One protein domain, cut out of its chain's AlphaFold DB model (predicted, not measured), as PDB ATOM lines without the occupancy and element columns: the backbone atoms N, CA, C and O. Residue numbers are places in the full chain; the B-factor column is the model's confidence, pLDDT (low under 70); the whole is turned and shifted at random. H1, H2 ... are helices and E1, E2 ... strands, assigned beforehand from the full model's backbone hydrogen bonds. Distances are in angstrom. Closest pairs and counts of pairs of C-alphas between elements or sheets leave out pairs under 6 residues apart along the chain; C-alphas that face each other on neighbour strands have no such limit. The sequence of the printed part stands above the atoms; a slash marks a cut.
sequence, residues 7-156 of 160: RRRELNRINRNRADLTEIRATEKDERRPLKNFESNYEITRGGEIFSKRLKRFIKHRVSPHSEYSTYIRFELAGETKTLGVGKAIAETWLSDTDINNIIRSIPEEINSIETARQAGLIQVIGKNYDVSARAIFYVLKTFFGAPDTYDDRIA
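AT A GLANCE: This is residues 7 to 156 of the 160 residues of an uncharacterized protein of Nitrosospira sp. Nsp18 (UniProt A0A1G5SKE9). A cluster of crossed helices, with H3, H4 and H5 gathered round H6, makes one side of the body and two small sheets make the other; between them H2 packs on H6 and lies across one face of the sheet E1 to E4. The hairpin E5 and E6 points away from the helix cluster, and residues 7 to 16 of H1 stick out from the body as an arm. The printed part has 150 residues, with seven named helices and six named strands in the order H1 E1 E2 E3 E4 E5 E6 H2 H3 H4 H5 H6 H7; the class is mixed, helices and strands. One sheet has the order E1 E2 E3 E4, the other E5 E6, both antiparallel. The whole is compact, with a radius of gyration of the C-alphas of 15.7 A and spans of 46 by 46 by 35 A.

HOW THE PARTS SIT: H1, residues 7 to 22, touches no helix. E1, residues 32 to 34, E2, 42 to 45, E3, 50 to 52, and E4, 57 to 59, form a meander, each strand the antiparallel neighbour of the one before. N 33 and O 44 are 3.0 A apart, N 51 and O 43 2.8 A, and N 52 and O 57 2.9 A, within hydrogen-bond range. E5, residues 71 to 77, and E6, 80 to 85, form a hairpin, with N 75 and O 82 3.0 A apart. H2, residues 86 to 94, is on the sheet E1 to E4 at a height over the sheet of 9.5 A; its closest C-alphas to E2 are those of Ile 90 and Ile 44, 7.2 A. On the local plane it stands at 84 degrees to E2, across the strands. H6, residues 134 to 144, is the hub and touches H2, about perpendicular at 89 degrees, closest at the C-alphas of Gly 87 and Ala 136, 3.9 A. H3, residues 97 to 105, only just touches H6, with 3 pairs of C-alphas within 8 A, closest at Ile 100 and Val 140, 7.0 A. H4, residues 114 to 119, also only just touches H6, with 3 such pairs, closest at Ile 114 and Lys 142, 5.8 A. H5, residues 122 to 129, touches H6 at a steep tilt of 59 degrees, opposite ways, closest at the C-alphas of Gly 127 and Ala 134, 4.8 A. H7, residues 153 to 156, touches no helix; its closest C-alpha to E6 is Ala 156, 7.2 A from that of Thr 83. In H1 to H6 every O i to N i+4 pair is within hydrogen-bond range; H7 is too short for one.

IN THESE COORDINATES: H1 begins at C-alpha 7, (83.425, 19.286, -33.993), and is 22.6 A long. E5 is 19.4 A, E6 16.5 A and H6 15.3 A long; H6 ends at C-alpha 144, (80.958, 53.612, -20.274). H7 ends at C-alpha 156, (95.426, 54.120, -35.030).

THE WHOLE: The farthest C-alphas, of Gly 79 and Glu 110, are 46.9 A apart. The printed part has no cut; the link E4 to E5 is long. The model's pLDDT is under 70 at residue 7 and residues 9 to 23, 64 to 69 and 148 to 156.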
ATOM      1  N   ARG A   7      82.428  18.270 -33.597       69.06
ATOM      2  CA  ARG A   7      83.425  19.286 -33.993       69.06
ATOM      3  C   ARG A   7      83.128  19.943 -35.349       69.06
ATOM      4  O   ARG A   7      83.355  21.133 -35.534       69.06
ATOM      5  N   ARG A   8      82.581  19.190 -36.308       70.12
ATOM      6  CA  ARG A   8      82.221  19.690 -37.647       70.12
ATOM      7  C   ARG A   8      80.947  20.541 -37.617       70.12
ATOM      8  O   ARG A   8      80.845  21.502 -38.369       70.12
ATOM      9  N   ARG A   9      79.992  20.228 -36.731       69.31
ATOM     10  CA  ARG A   9      78.794  21.063 -36.508       69.31
ATOM     11  C   ARG A   9      79.156  22.396 -35.862       69.31
ATOM     12  O   ARG A   9      78.634  23.428 -36.265       69.31
ATOM     13  N   GLU A  10      80.073  22.360 -34.905       65.25
ATOM     14  CA  GLU A  10      80.578  23.544 -34.215       65.25
ATOM     15  C   GLU A  10      81.352  24.472 -35.160       65.25
ATOM     16  O   GLU A  10      81.019  25.649 -35.261       65.25
ATOM     17  N   LEU A  11      82.273  23.932 -35.967       67.38
ATOM     18  CA  LEU A  11      82.974  24.698 -37.006       67.38
ATOM     19  C   LEU A  11      82.017  25.300 -38.045       67.38
ATOM     20  O   LEU A  11      82.167  26.461 -38.418       67.38
ATOM     21  N   ASN A  12      80.999  24.552 -38.482       64.00
ATOM     22  CA  ASN A  12      79.989  25.077 -39.402       64.00
ATOM     23  C   ASN A  12      79.161  26.207 -38.775       64.00
ATOM     24  O   ASN A  12      78.822  27.160 -39.470       64.00
ATOM     25  N   ARG A  13      78.848  26.127 -37.475       59.97
ATOM     26  CA  ARG A  13      78.145  27.191 -36.746       59.97
ATOM     27  C   ARG A  13      79.012  28.447 -36.630       59.97
ATOM     28  O   ARG A  13      78.527  29.532 -36.911       59.97
ATOM     29  N   ILE A  14      80.298  28.294 -36.309       62.44
ATOM     30  CA  ILE A  14      81.261  29.408 -36.252       62.44
ATOM     31  C   ILE A  14      81.417  30.068 -37.628       62.44
ATOM     32  O   ILE A  14      81.394  31.292 -37.729       62.44
ATOM     33  N   ASN A  15      81.540  29.274 -38.695       60.16
ATOM     34  CA  ASN A  15      81.695  29.796 -40.053       60.16
ATOM     35  C   ASN A  15      80.433  30.502 -40.563       60.16
ATOM     36  O   ASN A  15      80.560  31.555 -41.179       60.16
ATOM     37  N   ARG A  16      79.234  29.977 -40.269       59.81
ATOM     38  CA  ARG A  16      77.965  30.663 -40.576       59.81
ATOM     39  C   ARG A  16      77.846  31.975 -39.816       59.81
ATOM     40  O   ARG A  16      77.658  33.001 -40.444       59.81
ATOM     41  N   ASN A  17      78.092  31.964 -38.506       58.44
ATOM     42  CA  ASN A  17      78.056  33.186 -37.705       58.44
ATOM     43  C   ASN A  17      79.062  34.232 -38.220       58.44
ATOM     44  O   ASN A  17      78.749  35.413 -38.270       58.44
ATOM     45  N   ARG A  18      80.264  33.827 -38.652       59.97
ATOM     46  CA  ARG A  18      81.243  34.749 -39.256       59.97
ATOM     47  C   ARG A  18      80.795  35.296 -40.610       59.97
ATOM     48  O   ARG A  18      80.973  36.489 -40.848       59.97
ATOM     49  N   ALA A  19      80.238  34.458 -41.481       58.94
ATOM     50  CA  ALA A  19      79.666  34.898 -42.753       58.94
ATOM     51  C   ALA A  19      78.525  35.898 -42.509       58.94
ATOM     52  O   ALA A  19      78.598  37.029 -42.973       58.94
ATOM     53  N   ASP A  20      77.583  35.560 -41.630       57.38
ATOM     54  CA  ASP A  20      76.458  36.412 -41.241       57.38
ATOM     55  C   ASP A  20      76.900  37.777 -40.688       57.38
ATOM     56  O   ASP A  20      76.217  38.781 -40.902       57.38
ATOM     57  N   LEU A  21      78.027  37.829 -39.970       61.53
ATOM     58  CA  LEU A  21      78.593  39.057 -39.400       61.53
ATOM     59  C   LEU A  21      79.361  39.917 -40.418       61.53
ATOM     60  O   LEU A  21      79.638  41.081 -40.122       61.53
ATOM     61  N   THR A  22      79.736  39.355 -41.571       63.00
ATOM     62  CA  THR A  22      80.570  40.017 -42.595       63.00
ATOM     63  C   THR A  22      79.864  40.254 -43.919       63.00
ATOM     64  O   THR A  22      80.355  41.035 -44.741       63.00
ATOM     65  N   GLU A  23      78.723  39.607 -44.127       68.44
ATOM     66  CA  GLU A  23      77.854  39.850 -45.262       68.44
ATOM     67  C   GLU A  23      77.266  41.258 -45.198       68.44
ATOM     68  O   GLU A  23      76.778  41.720 -44.166       68.44
ATOM     69  N   ILE A  24      77.340  41.945 -46.336       76.19
ATOM     70  CA  ILE A  24      76.689  43.232 -46.539       76.19
ATOM     71  C   ILE A  24      75.198  42.939 -46.656       76.19
ATOM     72  O   ILE A  24      74.778  42.280 -47.606       76.19
ATOM     73  N   ARG A  25      74.416  43.420 -45.691       78.31
ATOM     74  CA  ARG A  25      72.955  43.260 -45.689       78.31
ATOM     75  C   ARG A  25      72.234  44.473 -46.265       78.31
ATOM     76  O   ARG A  25      71.049  44.381 -46.562       78.31
ATOM     77  N   ALA A  26      72.957  45.579 -46.433       80.12
ATOM     78  CA  ALA A  26      72.409  46.814 -46.954       80.12
ATOM     79  C   ALA A  26      72.186  46.769 -48.471       80.12
ATOM     80  O   ALA A  26      72.956  46.188 -49.240       80.12
ATOM     81  N   THR A  27      71.139  47.460 -48.886       82.31
ATOM     82  CA  THR A  27      70.712  47.704 -50.255       82.31
ATOM     83  C   THR A  27      70.841  49.190 -50.585       82.31
ATOM     84  O   THR A  27      71.059  50.038 -49.719       82.31
ATOM     85  N   GLU A  28      70.680  49.548 -51.860       77.31
ATOM     86  CA  GLU A  28      70.729  50.954 -52.277       77.31
ATOM     87  C   GLU A  28      69.646  51.823 -51.621       77.31
ATOM     88  O   GLU A  28      69.863  53.027 -51.482       77.31
ATOM     89  N   LYS A  29      68.537  51.209 -51.182       85.88
ATOM     90  CA  LYS A  29      67.375  51.869 -50.572       85.88
ATOM     91  C   LYS A  29      67.561  52.226 -49.098       85.88
ATOM     92  O   LYS A  29      66.773  53.012 -48.582       85.88
ATOM     93  N   ASP A  30      68.557  51.652 -48.427       90.06
ATOM     94  CA  ASP A  30      68.771  51.917 -47.007       90.06
ATOM     95  C   ASP A  30      69.261  53.349 -46.778       90.06
ATOM     96  O   ASP A  30      70.097  53.861 -47.532       90.06
ATOM     97  N   GLU A  31      68.752  53.983 -45.717       93.94
ATOM     98  CA  GLU A  31      69.181  55.324 -45.319       93.94
ATOM     99  C   GLU A  31      70.675  55.307 -44.974       93.94
ATOM    100  O   GLU A  31      71.159  54.473 -44.200       93.94
ATOM    101  N   ARG A  32      71.407  56.255 -45.556       94.88
ATOM    102  CA  ARG A  32      72.841  56.438 -45.358       94.88
ATOM    103  C   ARG A  32      73.113  57.862 -44.905       94.88
ATOM    104  O   ARG A  32      72.495  58.803 -45.400       94.88
ATOM    105  N   ARG A  33      74.073  58.020 -43.999       95.69
ATOM    106  CA  ARG A  33      74.591  59.325 -43.573       95.69
ATOM    107  C   ARG A  33      76.082  59.440 -43.870       95.69
ATOM    108  O   ARG A  33      76.755  58.407 -43.921       95.69
ATOM    109  N   PRO A  34      76.613  60.660 -44.077       95.88
ATOM    110  CA  PRO A  34      78.048  60.865 -44.212       95.88
ATOM    111  C   PRO A  34      78.793  60.239 -43.034       95.88
ATOM    112  O   PRO A  34      78.418  60.438 -41.881       95.88
ATOM    113  N   LEU A  35      79.828  59.457 -43.334       93.12
ATOM    114  CA  LEU A  35      80.644  58.847 -42.295       93.12
ATOM    115  C   LEU A  35      81.532  59.921 -41.661       93.12
ATOM    116  O   LEU A  35      82.324  60.541 -42.371       93.12
ATOM    117  N   LYS A  36      81.422  60.106 -40.342       88.12
ATOM    118  CA  LYS A  36      82.180  61.123 -39.600       88.12
ATOM    119  C   LYS A  36      83.691  61.028 -39.863       88.12
ATOM    120  O   LYS A  36      84.253  59.933 -39.823       88.12
ATOM    121  N   ASN A  37      84.337  62.169 -40.105       87.31
ATOM    122  CA  ASN A  37      85.750  62.335 -40.496       87.31
ATOM    123  C   ASN A  37      86.119  61.798 -41.892       87.31
ATOM    124  O   ASN A  37      87.285  61.846 -42.291       87.31
ATOM    125  N   PHE A  38      85.157  61.255 -42.639       90.62
ATOM    126  CA  PHE A  38      85.368  60.676 -43.962       90.62
ATOM    127  C   PHE A  38      84.234  61.013 -44.947       90.62
ATOM    128  O   PHE A  38      84.004  60.291 -45.924       90.62
ATOM    129  N   GLU A  39      83.542  62.126 -44.717       93.06
ATOM    130  CA  GLU A  39      82.252  62.498 -45.305       93.06
ATOM    131  C   GLU A  39      82.307  62.606 -46.835       93.06
ATOM    132  O   GLU A  39      81.351  62.256 -47.536       93.06
ATOM    133  N   SER A  40      83.445  63.039 -47.377       91.75
ATOM    134  CA  SER A  40      83.665  63.163 -48.823       91.75
ATOM    135  C   SER A  40      83.782  61.812 -49.534       91.75
ATOM    136  O   SER A  40      83.548  61.725 -50.737       91.75
ATOM    137  N   ASN A  41      84.130  60.744 -48.811       92.06
ATOM    138  CA  ASN A  41      84.511  59.462 -49.403       92.06
ATOM    139  C   ASN A  41      83.549  58.323 -49.061       92.06
ATOM    140  O   ASN A  41      83.386  57.403 -49.872       92.06
ATOM    141  N   TYR A  42      82.915  58.377 -47.888       93.44
ATOM    142  CA  TYR A  42      82.155  57.259 -47.350       93.44
ATOM    143  C   TYR A  42      80.841  57.691 -46.693       93.44
ATOM    144  O   TYR A  42      80.687  58.813 -46.208       93.44
ATOM    145  N   GLU A  43      79.890  56.765 -46.685       95.69
ATOM    146  CA  GLU A  43      78.605  56.873 -45.993       95.69
ATOM    147  C   GLU A  43      78.368  55.608 -45.167       95.69
ATOM    148  O   GLU A  43      78.950  54.564 -45.465       95.69
ATOM    149  N   ILE A  44      77.510  55.679 -44.155       95.19
ATOM    150  CA  ILE A  44      77.201  54.558 -43.263       95.19
ATOM    151  C   ILE A  44      75.696  54.444 -43.000       95.19
ATOM    152  O   ILE A  44      74.999  55.449 -42.847       95.19
ATOM    153  N   THR A  45      75.194  53.211 -42.953       95.19
ATOM    154  CA  THR A  45      73.810  52.882 -42.569       95.19
ATOM    155  C   THR A  45      73.669  52.752 -41.047       95.19
ATOM    156  O   THR A  45      74.658  52.596 -40.327       95.19
ATOM    157  N   ARG A  46      72.433  52.716 -40.535       92.94
ATOM    158  CA  ARG A  46      72.167  52.354 -39.125       92.94
ATOM    159  C   ARG A  46      72.628  50.929 -38.766       92.94
ATOM    160  O   ARG A  46      72.968  50.654 -37.614       92.94
ATOM    161  N   GLY A  47      72.665  50.026 -39.753       88.88
ATOM    162  CA  GLY A  47      73.106  48.628 -39.618       88.88
ATOM    163  C   GLY A  47      74.624  48.455 -39.509       88.88
ATOM    164  O   GLY A  47      75.100  47.479 -38.907       88.88
ATOM    165  N   GLY A  48      75.376  49.448 -39.991       89.31
ATOM    166  CA  GLY A  48      76.832  49.499 -39.947       89.31
ATOM    167  C   GLY A  48      77.530  49.280 -41.278       89.31
ATOM    168  O   GLY A  48      78.755  49.311 -41.307       89.31
ATOM    169  N   GLU A  49      76.788  49.056 -42.357       92.00
ATOM    170  CA  GLU A  49      77.332  48.899 -43.697       92.00
ATOM    171  C   GLU A  49      77.889  50.225 -44.211       92.00
ATOM    172  O   GLU A  49      77.199  51.247 -44.252       92.00
ATOM    173  N   ILE A  50      79.153  50.197 -44.638       91.69
ATOM    174  CA  ILE A  50      79.866  51.389 -45.098       91.69
ATOM    175  C   ILE A  50      79.934  51.391 -46.619       91.69
ATOM    176  O   ILE A  50      80.474  50.468 -47.232       91.69
ATOM    177  N   PHE A  51      79.394  52.435 -47.237       93.25
ATOM    178  CA  PHE A  51      79.363  52.631 -48.679       93.25
ATOM    179  C   PHE A  51      80.510  53.538 -49.130       93.25
ATOM    180  O   PHE A  51      80.703  54.623 -48.591       93.25
ATOM    181  N   SER A  52      81.266  53.117 -50.145       92.00
ATOM    182  CA  SER A  52      82.289  53.951 -50.781       92.00
ATOM    183  C   SER A  52      81.691  54.748 -51.935       92.00
ATOM    184  O   SER A  52      81.295  54.174 -52.950       92.00
ATOM    185  N   LYS A  53      81.713  56.082 -51.828       92.62
ATOM    186  CA  LYS A  53      81.228  56.990 -52.882       92.62
ATOM    187  C   LYS A  53      82.028  56.853 -54.176       92.62
ATOM    188  O   LYS A  53      81.446  56.942 -55.256       92.62
ATOM    189  N   ARG A  54      83.338  56.603 -54.058       90.56
ATOM    190  CA  ARG A  54      84.260  56.401 -55.186       90.56
ATOM    191  C   ARG A  54      84.009  55.079 -55.903       90.56
ATOM    192  O   ARG A  54      83.935  55.053 -57.123       90.56
ATOM    193  N   LEU A  55      83.896  53.984 -55.149       89.88
ATOM    194  CA  LEU A  55      83.762  52.638 -55.720       89.88
ATOM    195  C   LEU A  55      82.310  52.244 -56.021       89.88
ATOM    196  O   LEU A  55      82.090  51.171 -56.576       89.88
ATOM    197  N   LYS A  56      81.341  53.073 -55.612       91.06
ATOM    198  CA  LYS A  56      79.896  52.835 -55.742       91.06
ATOM    199  C   LYS A  56      79.466  51.464 -55.204       91.06
ATOM    200  O   LYS A  56      78.658  50.771 -55.808       91.06
ATOM    201  N   ARG A  57      80.039  51.055 -54.068       89.75
ATOM    202  CA  ARG A  57      79.751  49.761 -53.435       89.75
ATOM    203  C   ARG A  57      79.976  49.790 -51.932       89.75
ATOM    204  O   ARG A  57      80.769  50.589 -51.429       89.75
ATOM    205  N   PHE A  58      79.348  48.847 -51.238       90.62
ATOM    206  CA  PHE A  58      79.592  48.593 -49.824       90.62
ATOM    207  C   PHE A  58      80.924  47.873 -49.583       90.62
ATOM    208  O   PHE A  58      81.374  47.039 -50.375       90.62
ATOM    209  N   ILE A  59      81.559  48.208 -48.466       87.62
ATOM    210  CA  ILE A  59      82.814  47.624 -48.003       87.62
ATOM    211  C   ILE A  59      82.486  46.471 -47.063       87.62
ATOM    212  O   ILE A  59      81.721  46.622 -46.113       87.62
ATOM    213  N   LYS A  60      83.096  45.311 -47.311       85.00
ATOM    214  CA  LYS A  60      82.916  44.141 -46.452       85.00
ATOM    215  C   LYS A  60      83.515  44.378 -45.072       85.00
ATOM    216  O   LYS A  60      84.647  44.852 -44.947       85.00
ATOM    217  N   HIS A  61      82.774  43.970 -44.049       83.56
ATOM    218  CA  HIS A  61      83.276  43.977 -42.685       83.56
ATOM    219  C   HIS A  61      84.295  42.860 -42.481       83.56
ATOM    220  O   HIS A  61      84.321  41.845 -43.180       83.56
ATOM    221  N   ARG A  62      85.123  43.048 -41.465       80.12
ATOM    222  CA  ARG A  62      85.995  42.037 -40.885       80.12
ATOM    223  C   ARG A  62      85.586  41.849 -39.424       80.12
ATOM    224  O   ARG A  62      85.136  42.792 -38.775       80.12
ATOM    225  N   VAL A  63      85.705  40.627 -38.912       70.06
ATOM    226  CA  VAL A  63      85.312  40.288 -37.532       70.06
ATOM    227  C   VAL A  63      86.544  40.293 -36.638       70.06
ATOM    228  O   VAL A  63      87.578  39.749 -37.031       70.06
ATOM    229  N   SER A  64      86.428  40.855 -35.431       66.62
ATOM    230  CA  SER A  64      87.414  40.607 -34.380       66.62
ATOM    231  C   SER A  64      87.449  39.127 -34.028       66.62
ATOM    232  O   SER A  64      86.389  38.524 -33.854       66.62
ATOM    233  N   PRO A  65      88.626  38.536 -33.788       61.34
ATOM    234  CA  PRO A  65      88.673  37.238 -33.130       61.34
ATOM    235  C   PRO A  65      88.110  37.282 -31.694       61.34
ATOM    236  O   PRO A  65      87.780  36.226 -31.163       61.34
ATOM    237  N   HIS A  66      87.956  38.467 -31.085       62.91
ATOM    238  CA  HIS A  66      87.610  38.622 -29.668       62.91
ATOM    239  C   HIS A  66      86.116  38.852 -29.374       62.91
ATOM    240  O   HIS A  66      85.698  38.663 -28.236       62.91
ATOM    241  N   SER A  67      85.304  39.293 -30.343       65.19
ATOM    242  CA  SER A  67      83.879  39.588 -30.109       65.19
ATOM    243  C   SER A  67      83.078  39.684 -31.410       65.19
ATOM    244  O   SER A  67      83.521  40.302 -32.378       65.19
ATOM    245  N   GLU A  68      81.859  39.137 -31.398       67.38
ATOM    246  CA  GLU A  68      80.874  39.269 -32.485       67.38
ATOM    247  C   GLU A  68      80.331  40.700 -32.643       67.38
ATOM    248  O   GLU A  68      79.928  41.098 -33.738       67.38
ATOM    249  N   TYR A  69      80.380  41.504 -31.573       67.81
ATOM    250  CA  TYR A  69      79.998  42.921 -31.596       67.81
ATOM    251  C   TYR A  69      81.125  43.826 -32.104       67.81
ATOM    252  O   TYR A  69      80.879  44.967 -32.497       67.81
ATOM    253  N   SER A  70      82.356  43.312 -32.145       72.94
ATOM    254  CA  SER A  70      83.537  44.039 -32.601       72.94
ATOM    255  C   SER A  70      83.829  43.702 -34.064       72.94
ATOM    256  O   SER A  70      84.736  42.933 -34.377       72.94
ATOM    257  N   THR A  71      83.060  44.274 -34.991       79.88
ATOM    258  CA  THR A  71      83.428  44.273 -36.416       79.88
ATOM    259  C   THR A  71      84.115  45.577 -36.795       79.88
ATOM    260  O   THR A  71      83.857  46.632 -36.212       79.88
ATOM    261  N   TYR A  72      84.975  45.514 -37.801       84.88
ATOM    262  CA  TYR A  72      85.720  46.659 -38.306       84.88
ATOM    263  C   TYR A  72      85.767  46.644 -39.830       84.88
ATOM    264  O   TYR A  72      85.594  45.600 -40.461       84.88
ATOM    265  N   ILE A  73      86.047  47.797 -40.422       82.69
ATOM    266  CA  ILE A  73      86.455  47.890 -41.819       82.69
ATOM    267  C   ILE A  73      87.907  48.347 -41.905       82.69
ATOM    268  O   ILE A  73      88.418  49.036 -41.022       82.69
ATOM    269  N   ARG A  74      88.571  47.947 -42.988       84.69
ATOM    270  CA  ARG A  74      89.902  48.426 -43.351       84.69
ATOM    271  C   ARG A  74      89.842  48.954 -44.773       84.69
ATOM    272  O   ARG A  74      89.391  48.230 -45.661       84.69
ATOM    273  N   PHE A  75      90.287  50.183 -44.974       81.62
ATOM    274  CA  PHE A  75      90.295  50.841 -46.274       81.62
ATOM    275  C   PHE A  75      91.535  51.714 -46.421       81.62
ATOM    276  O   PHE A  75      92.145  52.107 -45.433       81.62
ATOM    277  N   GLU A  76      91.905  51.994 -47.663       82.19
ATOM    278  CA  GLU A  76      93.015  52.880 -47.988       82.19
ATOM    279  C   GLU A  76      92.479  54.275 -48.318       82.19
ATOM    280  O   GLU A  76      91.490  54.414 -49.049       82.19
ATOM    281  N   LEU A  77      93.110  55.305 -47.762       80.19
ATOM    282  CA  LEU A  77      92.798  56.702 -48.023       80.19
ATOM    283  C   LEU A  77      94.105  57.489 -48.110       80.19
ATOM    284  O   LEU A  77      94.890  57.462 -47.171       80.19
ATOM    285  N   ALA A  78      94.330  58.171 -49.238       82.88
ATOM    286  CA  ALA A  78      95.546  58.951 -49.494       82.88
ATOM    287  C   ALA A  78      96.865  58.166 -49.285       82.88
ATOM    288  O   ALA A  78      97.849  58.724 -48.819       82.88
ATOM    289  N   GLY A  79      96.883  56.870 -49.623       81.62
ATOM    290  CA  GLY A  79      98.053  55.998 -49.446       81.62
ATOM    291  C   GLY A  79      98.194  55.389 -48.046       81.62
ATOM    292  O   GLY A  79      99.067  54.555 -47.828       81.62
ATOM    293  N   GLU A  80      97.316  55.739 -47.102       85.62
ATOM    294  CA  GLU A  80      97.341  55.205 -45.741       85.62
ATOM    295  C   GLU A  80      96.229  54.187 -45.500       85.62
ATOM    296  O   GLU A  80      95.068  54.379 -45.872       85.62
ATOM    297  N   THR A  81      96.563  53.107 -44.791       84.12
ATOM    298  CA  THR A  81      95.567  52.135 -44.335       84.12
ATOM    299  C   THR A  81      94.872  52.646 -43.077       84.12
ATOM    300  O   THR A  81      95.473  52.731 -42.010       84.12
ATOM    301  N   LYS A  82      93.567  52.905 -43.172       84.00
ATOM    302  CA  LYS A  82      92.703  53.243 -42.038       84.00
ATOM    303  C   LYS A  82      91.920  52.017 -41.580       84.00
ATOM    304  O   LYS A  82      91.444  51.214 -42.387       84.00
ATOM    305  N   THR A  83      91.791  51.870 -40.264       85.44
ATOM    306  CA  THR A  83      90.971  50.841 -39.616       85.44
ATOM    307  C   THR A  83      89.907  51.533 -38.778       85.44
ATOM    308  O   THR A  83      90.227  52.424 -38.001       85.44
ATOM    309  N   LEU A  84      88.647  51.136 -38.946       85.88
ATOM    310  CA  LEU A  84      87.518  51.763 -38.267       85.88
ATOM    311  C   LEU A  84      86.602  50.705 -37.658       85.88
ATOM    312  O   LEU A  84      86.133  49.806 -38.360       85.88
ATOM    313  N   GLY A  85      86.325  50.829 -36.361       88.06
ATOM    314  CA  GLY A  85      85.327  50.013 -35.677       88.06
ATOM    315  C   GLY A  85      83.915  50.401 -36.113       88.06
ATOM    316  O   GLY A  85      83.518  51.556 -35.979       88.06
ATOM    317  N   VAL A  86      83.139  49.431 -36.597       89.31
ATOM    318  CA  VAL A  86      81.780  49.671 -37.113       89.31
ATOM    319  C   VAL A  86      80.857  50.192 -36.011       89.31
ATOM    320  O   VAL A  86      80.111  51.135 -36.236       89.31
ATOM    321  N   GLY A  87      80.941  49.635 -34.798       90.81
ATOM    322  CA  GLY A  87      80.136  50.099 -33.662       90.81
ATOM    323  C   GLY A  87      80.373  51.574 -33.327       90.81
ATOM    324  O   GLY A  87      79.416  52.337 -33.225       90.81
ATOM    325  N   LYS A  88      81.645  51.984 -33.252       91.75
ATOM    326  CA  LYS A  88      82.040  53.383 -33.040       91.75
ATOM    327  C   LYS A  88      81.501  54.290 -34.141       91.75
ATOM    328  O   LYS A  88      80.856  55.287 -33.850       91.75
ATOM    329  N   ALA A  89      81.704  53.898 -35.398       92.31
ATOM    330  CA  ALA A  89      81.260  54.666 -36.555       92.31
ATOM    331  C   ALA A  89      79.744  54.919 -36.558       92.31
ATOM    332  O   ALA A  89      79.306  56.032 -36.846       92.31
ATOM    333  N   ILE A  90      78.942  53.905 -36.217       93.94
ATOM    334  CA  ILE A  90      77.486  54.062 -36.113       93.94
ATOM    335  C   ILE A  90      77.141  54.988 -34.951       93.94
ATOM    336  O   ILE A  90      76.369  55.918 -35.151       93.94
ATOM    337  N   ALA A  91      77.711  54.751 -33.763       93.81
ATOM    338  CA  ALA A  91      77.422  55.553 -32.579       93.81
ATOM    339  C   ALA A  91      77.705  57.040 -32.831       93.81
ATOM    340  O   ALA A  91      76.832  57.867 -32.612       93.81
ATOM    341  N   GLU A  92      78.864  57.370 -33.402       93.38
ATOM    342  CA  GLU A  92      79.246  58.754 -33.708       93.38
ATOM    343  C   GLU A  92      78.413  59.417 -34.819       93.38
ATOM    344  O   GLU A  92      78.422  60.643 -34.926       93.38
ATOM    345  N   THR A  93      77.740  58.631 -35.666       94.19
ATOM    346  CA  THR A  93      76.960  59.145 -36.808       94.19
ATOM    347  C   THR A  93      75.460  59.231 -36.506       94.19
ATOM    348  O   THR A  93      74.762  60.099 -37.035       94.19
ATOM    349  N   TRP A  94      74.944  58.307 -35.696       95.56
ATOM    350  CA  TRP A  94      73.507  58.095 -35.516       95.56
ATOM    351  C   TRP A  94      72.999  58.370 -34.108       95.56
ATOM    352  O   TRP A  94      71.805  58.608 -33.966       95.56
ATOM    353  N   LEU A  95      73.867  58.350 -33.095       95.56
ATOM    354  CA  LEU A  95      73.483  58.664 -31.724       95.56
ATOM    355  C   LEU A  95      73.956  60.073 -31.380       95.56
ATOM    356  O   LEU A  95      75.121  60.416 -31.578       95.56
ATOM    357  N   SER A  96      73.046  60.891 -30.861       95.25
ATOM    358  CA  SER A  96      73.411  62.169 -30.259       95.25
ATOM    359  C   SER A  96      74.011  61.960 -28.865       95.25
ATOM    360  O   SER A  96      73.805  60.926 -28.229       95.25
ATOM    361  N   ASP A  97      74.678  62.984 -28.330       94.88
ATOM    362  CA  ASP A  97      75.143  62.963 -26.937       94.88
ATOM    363  C   ASP A  97      73.977  62.765 -25.953       94.88
ATOM    364  O   ASP A  97      74.127  62.137 -24.905       94.88
ATOM    365  N   THR A  98      72.786  63.263 -26.301       97.19
ATOM    366  CA  THR A  98      71.574  63.058 -25.498       97.19
ATOM    367  C   THR A  98      71.148  61.591 -25.515       97.19
ATOM    368  O   THR A  98      70.857  61.038 -24.457       97.19
ATOM    369  N   ASP A  99      71.184  60.933 -26.677       97.19
ATOM    370  CA  ASP A  99      70.872  59.503 -26.797       97.19
ATOM    371  C   ASP A  99      71.859  58.656 -26.001       97.19
ATOM    372  O   ASP A  99      71.454  57.781 -25.243       97.19
ATOM    373  N   ILE A 100      73.155  58.954 -26.111       96.31
ATOM    374  CA  ILE A 100      74.207  58.261 -25.360       96.31
ATOM    375  C   ILE A 100      73.974  58.404 -23.851       96.31
ATOM    376  O   ILE A 100      74.004  57.409 -23.124       96.31
ATOM    377  N   ASN A 101      73.677  59.614 -23.375       96.44
ATOM    378  CA  ASN A 101      73.382  59.850 -21.963       96.44
ATOM    379  C   ASN A 101      72.113  59.122 -21.501       96.44
ATOM    380  O   ASN A 101      72.088  58.569 -20.401       96.44
ATOM    381  N   ASN A 102      71.071  59.083 -22.332       97.25
ATOM    382  CA  ASN A 102      69.837  58.361 -22.027       97.25
ATOM    383  C   ASN A 102      70.056  56.845 -21.992       97.25
ATOM    384  O   ASN A 102      69.554  56.182 -21.087       97.25
ATOM    385  N   ILE A 103      70.852  56.302 -22.919       96.44
ATOM    386  CA  ILE A 103      71.283  54.899 -22.911       96.44
ATOM    387  C   ILE A 103      71.971  54.580 -21.586       96.44
ATOM    388  O   ILE A 103      71.555  53.644 -20.909       96.44
ATOM    389  N   ILE A 104      72.964  55.379 -21.189       95.69
ATOM    390  CA  ILE A 104      73.735  55.157 -19.958       95.69
ATOM    391  C   ILE A 104      72.837  55.214 -18.717       95.69
ATOM    392  O   ILE A 104      72.919  54.344 -17.857       95.69
ATOM    393  N   ARG A 105      71.931  56.194 -18.639       95.25
ATOM    394  CA  ARG A 105      70.979  56.323 -17.522       95.25
ATOM    395  C   ARG A 105      69.944  55.202 -17.462       95.25
ATOM    396  O   ARG A 105      69.383  54.967 -16.401       95.25
ATOM    397  N   SER A 106      69.670  54.542 -18.586       93.50
ATOM    398  CA  SER A 106      68.717  53.428 -18.657       93.50
ATOM    399  C   SER A 106      69.306  52.078 -18.236       93.50
ATOM    400  O   SER A 106      68.576  51.088 -18.200       93.50
ATOM    401  N   ILE A 107      70.612  52.014 -17.953       94.25
ATOM    402  CA  ILE A 107      71.281  50.786 -17.523       94.25
ATOM    403  C   ILE A 107      70.795  50.430 -16.105       94.25
ATOM    404  O   ILE A 107      70.963  51.248 -15.201       94.25
ATOM    405  N   PRO A 108      70.218  49.231 -15.890       93.50
ATOM    406  CA  PRO A 108      69.840  48.770 -14.555       93.50
ATOM    407  C   PRO A 108      71.049  48.665 -13.620       93.50
ATOM    408  O   PRO A 108      72.144  48.317 -14.068       93.50
ATOM    409  N   GLU A 109      70.860  48.906 -12.321       90.75
ATOM    410  CA  GLU A 109      71.951  48.900 -11.330       90.75
ATOM    411  C   GLU A 109      72.668  47.543 -11.247       90.75
ATOM    412  O   GLU A 109      73.863  47.477 -10.955       90.75
ATOM    413  N   GLU A 110      71.964  46.451 -11.560       92.50
ATOM    414  CA  GLU A 110      72.539  45.100 -11.585       92.50
ATOM    415  C   GLU A 110      73.563  44.897 -12.722       92.50
ATOM    416  O   GLU A 110      74.373  43.965 -12.683       92.50
ATOM    417  N   ILE A 111      73.543  45.757 -13.746       93.38
ATOM    418  CA  ILE A 111      74.413  45.680 -14.920       93.38
ATOM    419  C   ILE A 111      75.658  46.542 -14.695       93.38
ATOM    420  O   ILE A 111      75.716  47.722 -15.032       93.38
ATOM    421  N   ASN A 112      76.699  45.916 -14.153       91.94
ATOM    422  CA  ASN A 112      77.956  46.576 -13.779       91.94
ATOM    423  C   ASN A 112      79.108  46.378 -14.781       91.94
ATOM    424  O   ASN A 112      80.230  46.823 -14.541       91.94
ATOM    425  N   SER A 113      78.874  45.658 -15.878       91.94
ATOM    426  CA  SER A 113      79.917  45.321 -16.846       91.94
ATOM    427  C   SER A 113      79.348  45.024 -18.229       91.94
ATOM    428  O   SER A 113      78.188  44.650 -18.398       91.94
ATOM    429  N   ILE A 114      80.203  45.098 -19.254       89.50
ATOM    430  CA  ILE A 114      79.806  44.746 -20.624       89.50
ATOM    431  C   ILE A 114      79.382  43.273 -20.761       89.50
ATOM    432  O   ILE A 114      78.600  42.924 -21.645       89.50
ATOM    433  N   GLU A 115      79.907  42.398 -19.901       88.81
ATOM    434  CA  GLU A 115      79.576  40.975 -19.902       88.81
ATOM    435  C   GLU A 115      78.175  40.734 -19.334       88.81
ATOM    436  O   GLU A 115      77.369  40.066 -19.979       88.81
ATOM    437  N   THR A 116      77.844  41.353 -18.195       92.44
ATOM    438  CA  THR A 116      76.490  41.281 -17.616       92.44
ATOM    439  C   THR A 116      75.451  41.900 -18.555       92.44
ATOM    440  O   THR A 116      74.417  41.285 -18.805       92.44
ATOM    441  N   ALA A 117      75.768  43.031 -19.198       91.12
ATOM    442  CA  ALA A 117      74.907  43.647 -20.214       91.12
ATOM    443  C   ALA A 117      74.629  42.709 -21.403       91.12
ATOM    444  O   ALA A 117      73.517  42.671 -21.937       91.12
ATOM    445  N   ARG A 118      75.635  41.932 -21.827       88.94
ATOM    446  CA  ARG A 118      75.494  40.950 -22.909       88.94
ATOM    447  C   ARG A 118      74.646  39.759 -22.479       88.94
ATOM    448  O   ARG A 118      73.767  39.352 -23.233       88.94
ATOM    449  N   GLN A 119      74.898  39.217 -21.290       89.44
ATOM    450  CA  GLN A 119      74.152  38.078 -20.748       89.44
ATOM    451  C   GLN A 119      72.672  38.416 -20.538       89.44
ATOM    452  O   GLN A 119      71.813  37.586 -20.822       89.44
ATOM    453  N   ALA A 120      72.374  39.655 -20.140       91.12
ATOM    454  CA  ALA A 120      71.013  40.166 -20.010       91.12
ATOM    455  C   ALA A 120      70.331  40.489 -21.357       91.12
ATOM    456  O   ALA A 120      69.152  40.832 -21.381       91.12
ATOM    457  N   GLY A 121      71.047  40.424 -22.487       91.94
ATOM    458  CA  GLY A 121      70.513  40.802 -23.801       91.94
ATOM    459  C   GLY A 121      70.243  42.306 -23.961       91.94
ATOM    460  O   GLY A 121      69.551  42.722 -24.895       91.94
ATOM    461  N   LEU A 122      70.788  43.134 -23.065       93.44
ATOM    462  CA  LEU A 122      70.519  44.571 -23.006       93.44
ATOM    463  C   LEU A 122      70.984  45.284 -24.284       93.44
ATOM    464  O   LEU A 122      70.301  46.165 -24.801       93.44
ATOM    465  N   ILE A 123      72.113  44.846 -24.847       93.25
ATOM    466  CA  ILE A 123      72.705  45.417 -26.064       93.25
ATOM    467  C   ILE A 123      71.716  45.355 -27.244       93.25
ATOM    468  O   ILE A 123      71.575  46.316 -28.000       93.25
ATOM    469  N   GLN A 124      71.020  44.228 -27.411       93.12
ATOM    470  CA  GLN A 124      70.065  44.017 -28.499       93.12
ATOM    471  C   GLN A 124      68.777  44.800 -28.273       93.12
ATOM    472  O   GLN A 124      68.218  45.332 -29.230       93.12
ATOM    473  N   VAL A 125      68.305  44.853 -27.025       95.06
ATOM    474  CA  VAL A 125      67.091  45.591 -26.657       95.06
ATOM    475  C   VAL A 125      67.285  47.080 -26.923       95.06
ATOM    476  O   VAL A 125      66.498  47.675 -27.655       95.06
ATOM    477  N   ILE A 126      68.375  47.663 -26.424       95.44
ATOM    478  CA  ILE A 126      68.675  49.080 -26.649       95.44
ATOM    479  C   ILE A 126      68.891  49.352 -28.144       95.44
ATOM    480  O   ILE A 126      68.376  50.340 -28.655       95.44
ATOM    481  N   GLY A 127      69.580  48.463 -28.871       93.81
ATOM    482  CA  GLY A 127      69.792  48.636 -30.313       93.81
ATOM    483  C   GLY A 127      68.474  48.762 -31.079       93.81
ATOM    484  O   GLY A 127      68.324  49.656 -31.903       93.81
ATOM    485  N   LYS A 128      67.478  47.935 -30.737       94.50
ATOM    486  CA  LYS A 128      66.128  48.038 -31.312       94.50
ATOM    487  C   LYS A 128      65.424  49.340 -30.934       94.50
ATOM    488  O   LYS A 128      64.798  49.942 -31.796       94.50
ATOM    489  N   ASN A 129      65.535  49.775 -29.679       95.94
ATOM    490  CA  ASN A 129      64.865  50.988 -29.202       95.94
ATOM    491  C   ASN A 129      65.367  52.256 -29.906       95.94
ATOM    492  O   ASN A 129      64.581  53.160 -30.160       95.94
ATOM    493  N   TYR A 130      66.661  52.306 -30.231       94.94
ATOM    494  CA  TYR A 130      67.291  53.435 -30.925       94.94
ATOM    495  C   TYR A 130      67.426  53.217 -32.442       94.94
ATOM    496  O   TYR A 130      68.060  54.024 -33.116       94.94
ATOM    497  N   ASP A 131      66.856  52.133 -32.982       94.69
ATOM    498  CA  ASP A 131      66.962  51.732 -34.395       94.69
ATOM    499  C   ASP A 131      68.415  51.655 -34.917       94.69
ATOM    500  O   ASP A 131      68.707  51.925 -36.075       94.69
ATOM    501  N   VAL A 132      69.372  51.277 -34.069       93.50
ATOM    502  CA  VAL A 132      70.788  51.144 -34.449       93.50
ATOM    503  C   VAL A 132      71.289  49.723 -34.255       93.50
ATOM    504  O   VAL A 132      70.809  48.948 -33.426       93.50
ATOM    505  N   SER A 133      72.331  49.371 -35.006       91.75
ATOM    506  CA  SER A 133      73.032  48.103 -34.829       91.75
ATOM    507  C   SER A 133      73.438  47.889 -33.367       91.75
ATOM    508  O   SER A 133      74.021  48.771 -32.736       91.75
ATOM    509  N   ALA A 134      73.255  46.667 -32.861       91.31
ATOM    510  CA  ALA A 134      73.728  46.244 -31.536       91.31
ATOM    511  C   ALA A 134      75.229  46.540 -31.312       91.31
ATOM    512  O   ALA A 134      75.681  46.715 -30.185       91.31
ATOM    513  N   ARG A 135      76.014  46.644 -32.392       90.12
ATOM    514  CA  ARG A 135      77.434  47.023 -32.355       90.12
ATOM    515  C   ARG A 135      77.657  48.452 -31.853       90.12
ATOM    516  O   ARG A 135      78.650  48.695 -31.175       90.12
ATOM    517  N   ALA A 136      76.752  49.378 -32.173       93.50
ATOM    518  CA  ALA A 136      76.804  50.759 -31.698       93.50
ATOM    519  C   ALA A 136      76.593  50.816 -30.184       93.50
ATOM    520  O   ALA A 136      77.391  51.404 -29.463       93.50
ATOM    521  N   ILE A 137      75.576  50.100 -29.701       95.12
ATOM    522  CA  ILE A 137      75.290  50.001 -28.268       95.12
ATOM    523  C   ILE A 137      76.430  49.313 -27.528       95.12
ATOM    524  O   ILE A 137      76.857  49.787 -26.480       95.12
ATOM    525  N   PHE A 138      76.976  48.231 -28.087       92.19
ATOM    526  CA  PHE A 138      78.145  47.576 -27.512       92.19
ATOM    527  C   PHE A 138      79.318  48.550 -27.359       92.19
ATOM    528  O   PHE A 138      79.963  48.537 -26.317       92.19
ATOM    529  N   TYR A 139      79.577  49.405 -28.355       91.75
ATOM    530  CA  TYR A 139      80.609  50.439 -28.253       91.75
ATOM    531  C   TYR A 139      80.318  51.429 -27.117       91.75
ATOM    532  O   TYR A 139      81.173  51.602 -26.254       91.75
ATOM    533  N   VAL A 140      79.106  51.996 -27.062       94.31
ATOM    534  CA  VAL A 140      78.699  52.946 -26.008       94.31
ATOM    535  C   VAL A 140      78.883  52.346 -24.613       94.31
ATOM    536  O   VAL A 140      79.544  52.939 -23.763       94.31
ATOM    537  N   LEU A 141      78.352  51.141 -24.384       93.38
ATOM    538  CA  LEU A 141      78.434  50.476 -23.084       93.38
ATOM    539  C   LEU A 141      79.869  50.084 -22.727       93.38
ATOM    540  O   LEU A 141      80.285  50.232 -21.584       93.38
ATOM    541  N   LYS A 142      80.651  49.606 -23.699       89.94
ATOM    542  CA  LYS A 142      82.063  49.274 -23.492       89.94
ATOM    543  C   LYS A 142      82.854  50.504 -23.034       89.94
ATOM    544  O   LYS A 142      83.633  50.384 -22.093       89.94
ATOM    545  N   THR A 143      82.634  51.658 -23.668       90.88
ATOM    546  CA  THR A 143      83.258  52.929 -23.280       90.88
ATOM    547  C   THR A 143      82.804  53.371 -21.891       90.88
ATOM    548  O   THR A 143      83.646  53.728 -21.074       90.88
ATOM    549  N   PHE A 144      81.506  53.278 -21.591       92.19
ATOM    550  CA  PHE A 144      80.958  53.612 -20.274       92.19
ATOM    551  C   PHE A 144      81.566  52.766 -19.144       92.19
ATOM    552  O   PHE A 144      82.005  53.308 -18.136       92.19
ATOM    553  N   PHE A 145      81.656  51.445 -19.327       90.69
ATOM    554  CA  PHE A 145      82.241  50.537 -18.333       90.69
ATOM    555  C   PHE A 145      83.779  50.559 -18.296       90.69
ATOM    556  O   PHE A 145      84.374  49.801 -17.532       90.69
ATOM    557  N   GLY A 146      84.441  51.364 -19.137       85.38
ATOM    558  CA  GLY A 146      85.905  51.408 -19.222       85.38
ATOM    559  C   GLY A 146      86.535  50.073 -19.633       85.38
ATOM    560  O   GLY A 146      87.668  49.774 -19.252       85.38
ATOM    561  N   ALA A 147      85.806  49.232 -20.373       75.00
ATOM    562  CA  ALA A 147      86.309  47.924 -20.771       75.00
ATOM    563  C   ALA A 147      87.423  48.088 -21.824       75.00
ATOM    564  O   ALA A 147      87.252  48.863 -22.771       75.00
ATOM    565  N   PRO A 148      88.546  47.353 -21.695       65.69
ATOM    566  CA  PRO A 148      89.721  47.559 -22.528       65.69
ATOM    567  C   PRO A 148      89.395  47.422 -24.010       65.69
ATOM    568  O   PRO A 148      88.534  46.631 -24.428       65.69
ATOM    569  N   ASP A 149      90.114  48.191 -24.824       58.91
ATOM    570  CA  ASP A 149      89.921  48.147 -26.254       58.91
ATOM    571  C   ASP A 149      90.302  46.784 -26.828       58.91
ATOM    572  O   ASP A 149      91.463  46.429 -26.979       58.91
ATOM    573  N   THR A 150      89.287  45.995 -27.192       53.59
ATOM    574  CA  THR A 150      89.463  44.740 -27.939       53.59
ATOM    575  C   THR A 150      89.859  44.962 -29.407       53.59
ATOM    576  O   THR A 150      89.969  43.995 -30.166       53.59
ATOM    577  N   TYR A 151      90.090  46.220 -29.806       49.69
ATOM    578  CA  TYR A 151      90.708  46.587 -31.071       49.69
ATOM    579  C   TYR A 151      91.864  47.557 -30.863       49.69
ATOM    580  O   TYR A 151      91.801  48.484 -30.073       49.69
ATOM    581  N   ASP A 152      92.914  47.266 -31.608       41.69
ATOM    582  CA  ASP A 152      94.243  47.846 -31.616       41.69
ATOM    583  C   ASP A 152      94.254  49.354 -31.943       41.69
ATOM    584  O   ASP A 152      94.665  49.767 -33.027       41.69
ATOM    585  N   ASP A 153      93.827  50.207 -31.010       41.03
ATOM    586  CA  ASP A 153      94.016  51.662 -31.125       41.03
ATOM    587  C   ASP A 153      95.510  52.050 -31.114       41.03
ATOM    588  O   ASP A 153      95.857  53.166 -31.495       41.03
ATOM    589  N   ARG A 154      96.426  51.105 -30.835       38.75
ATOM    590  CA  ARG A 154      97.871  51.284 -31.081       38.75
ATOM    591  C   ARG A 154      98.221  51.323 -32.574       38.75
ATOM    592  O   ARG A 154      99.249  51.884 -32.944       38.75
ATOM    593  N   ILE A 155      97.373  50.768 -33.447       41.56
ATOM    594  CA  ILE A 155      97.530  50.888 -34.906       41.56
ATOM    595  C   ILE A 155      96.936  52.213 -35.409       41.56
ATOM    596  O   ILE A 155      97.417  52.753 -36.401       41.56
ATOM    597  N   ALA A 156      95.943  52.784 -34.718       37.22
ATOM    598  CA  ALA A 156      95.426  54.120 -35.030       37.22
ATOM    599  C   ALA A 156      96.358  55.255 -34.559       37.22
ATOM    600  O   ALA A 156      96.255  56.366 -35.071       37.22
TER     601      ALA A 156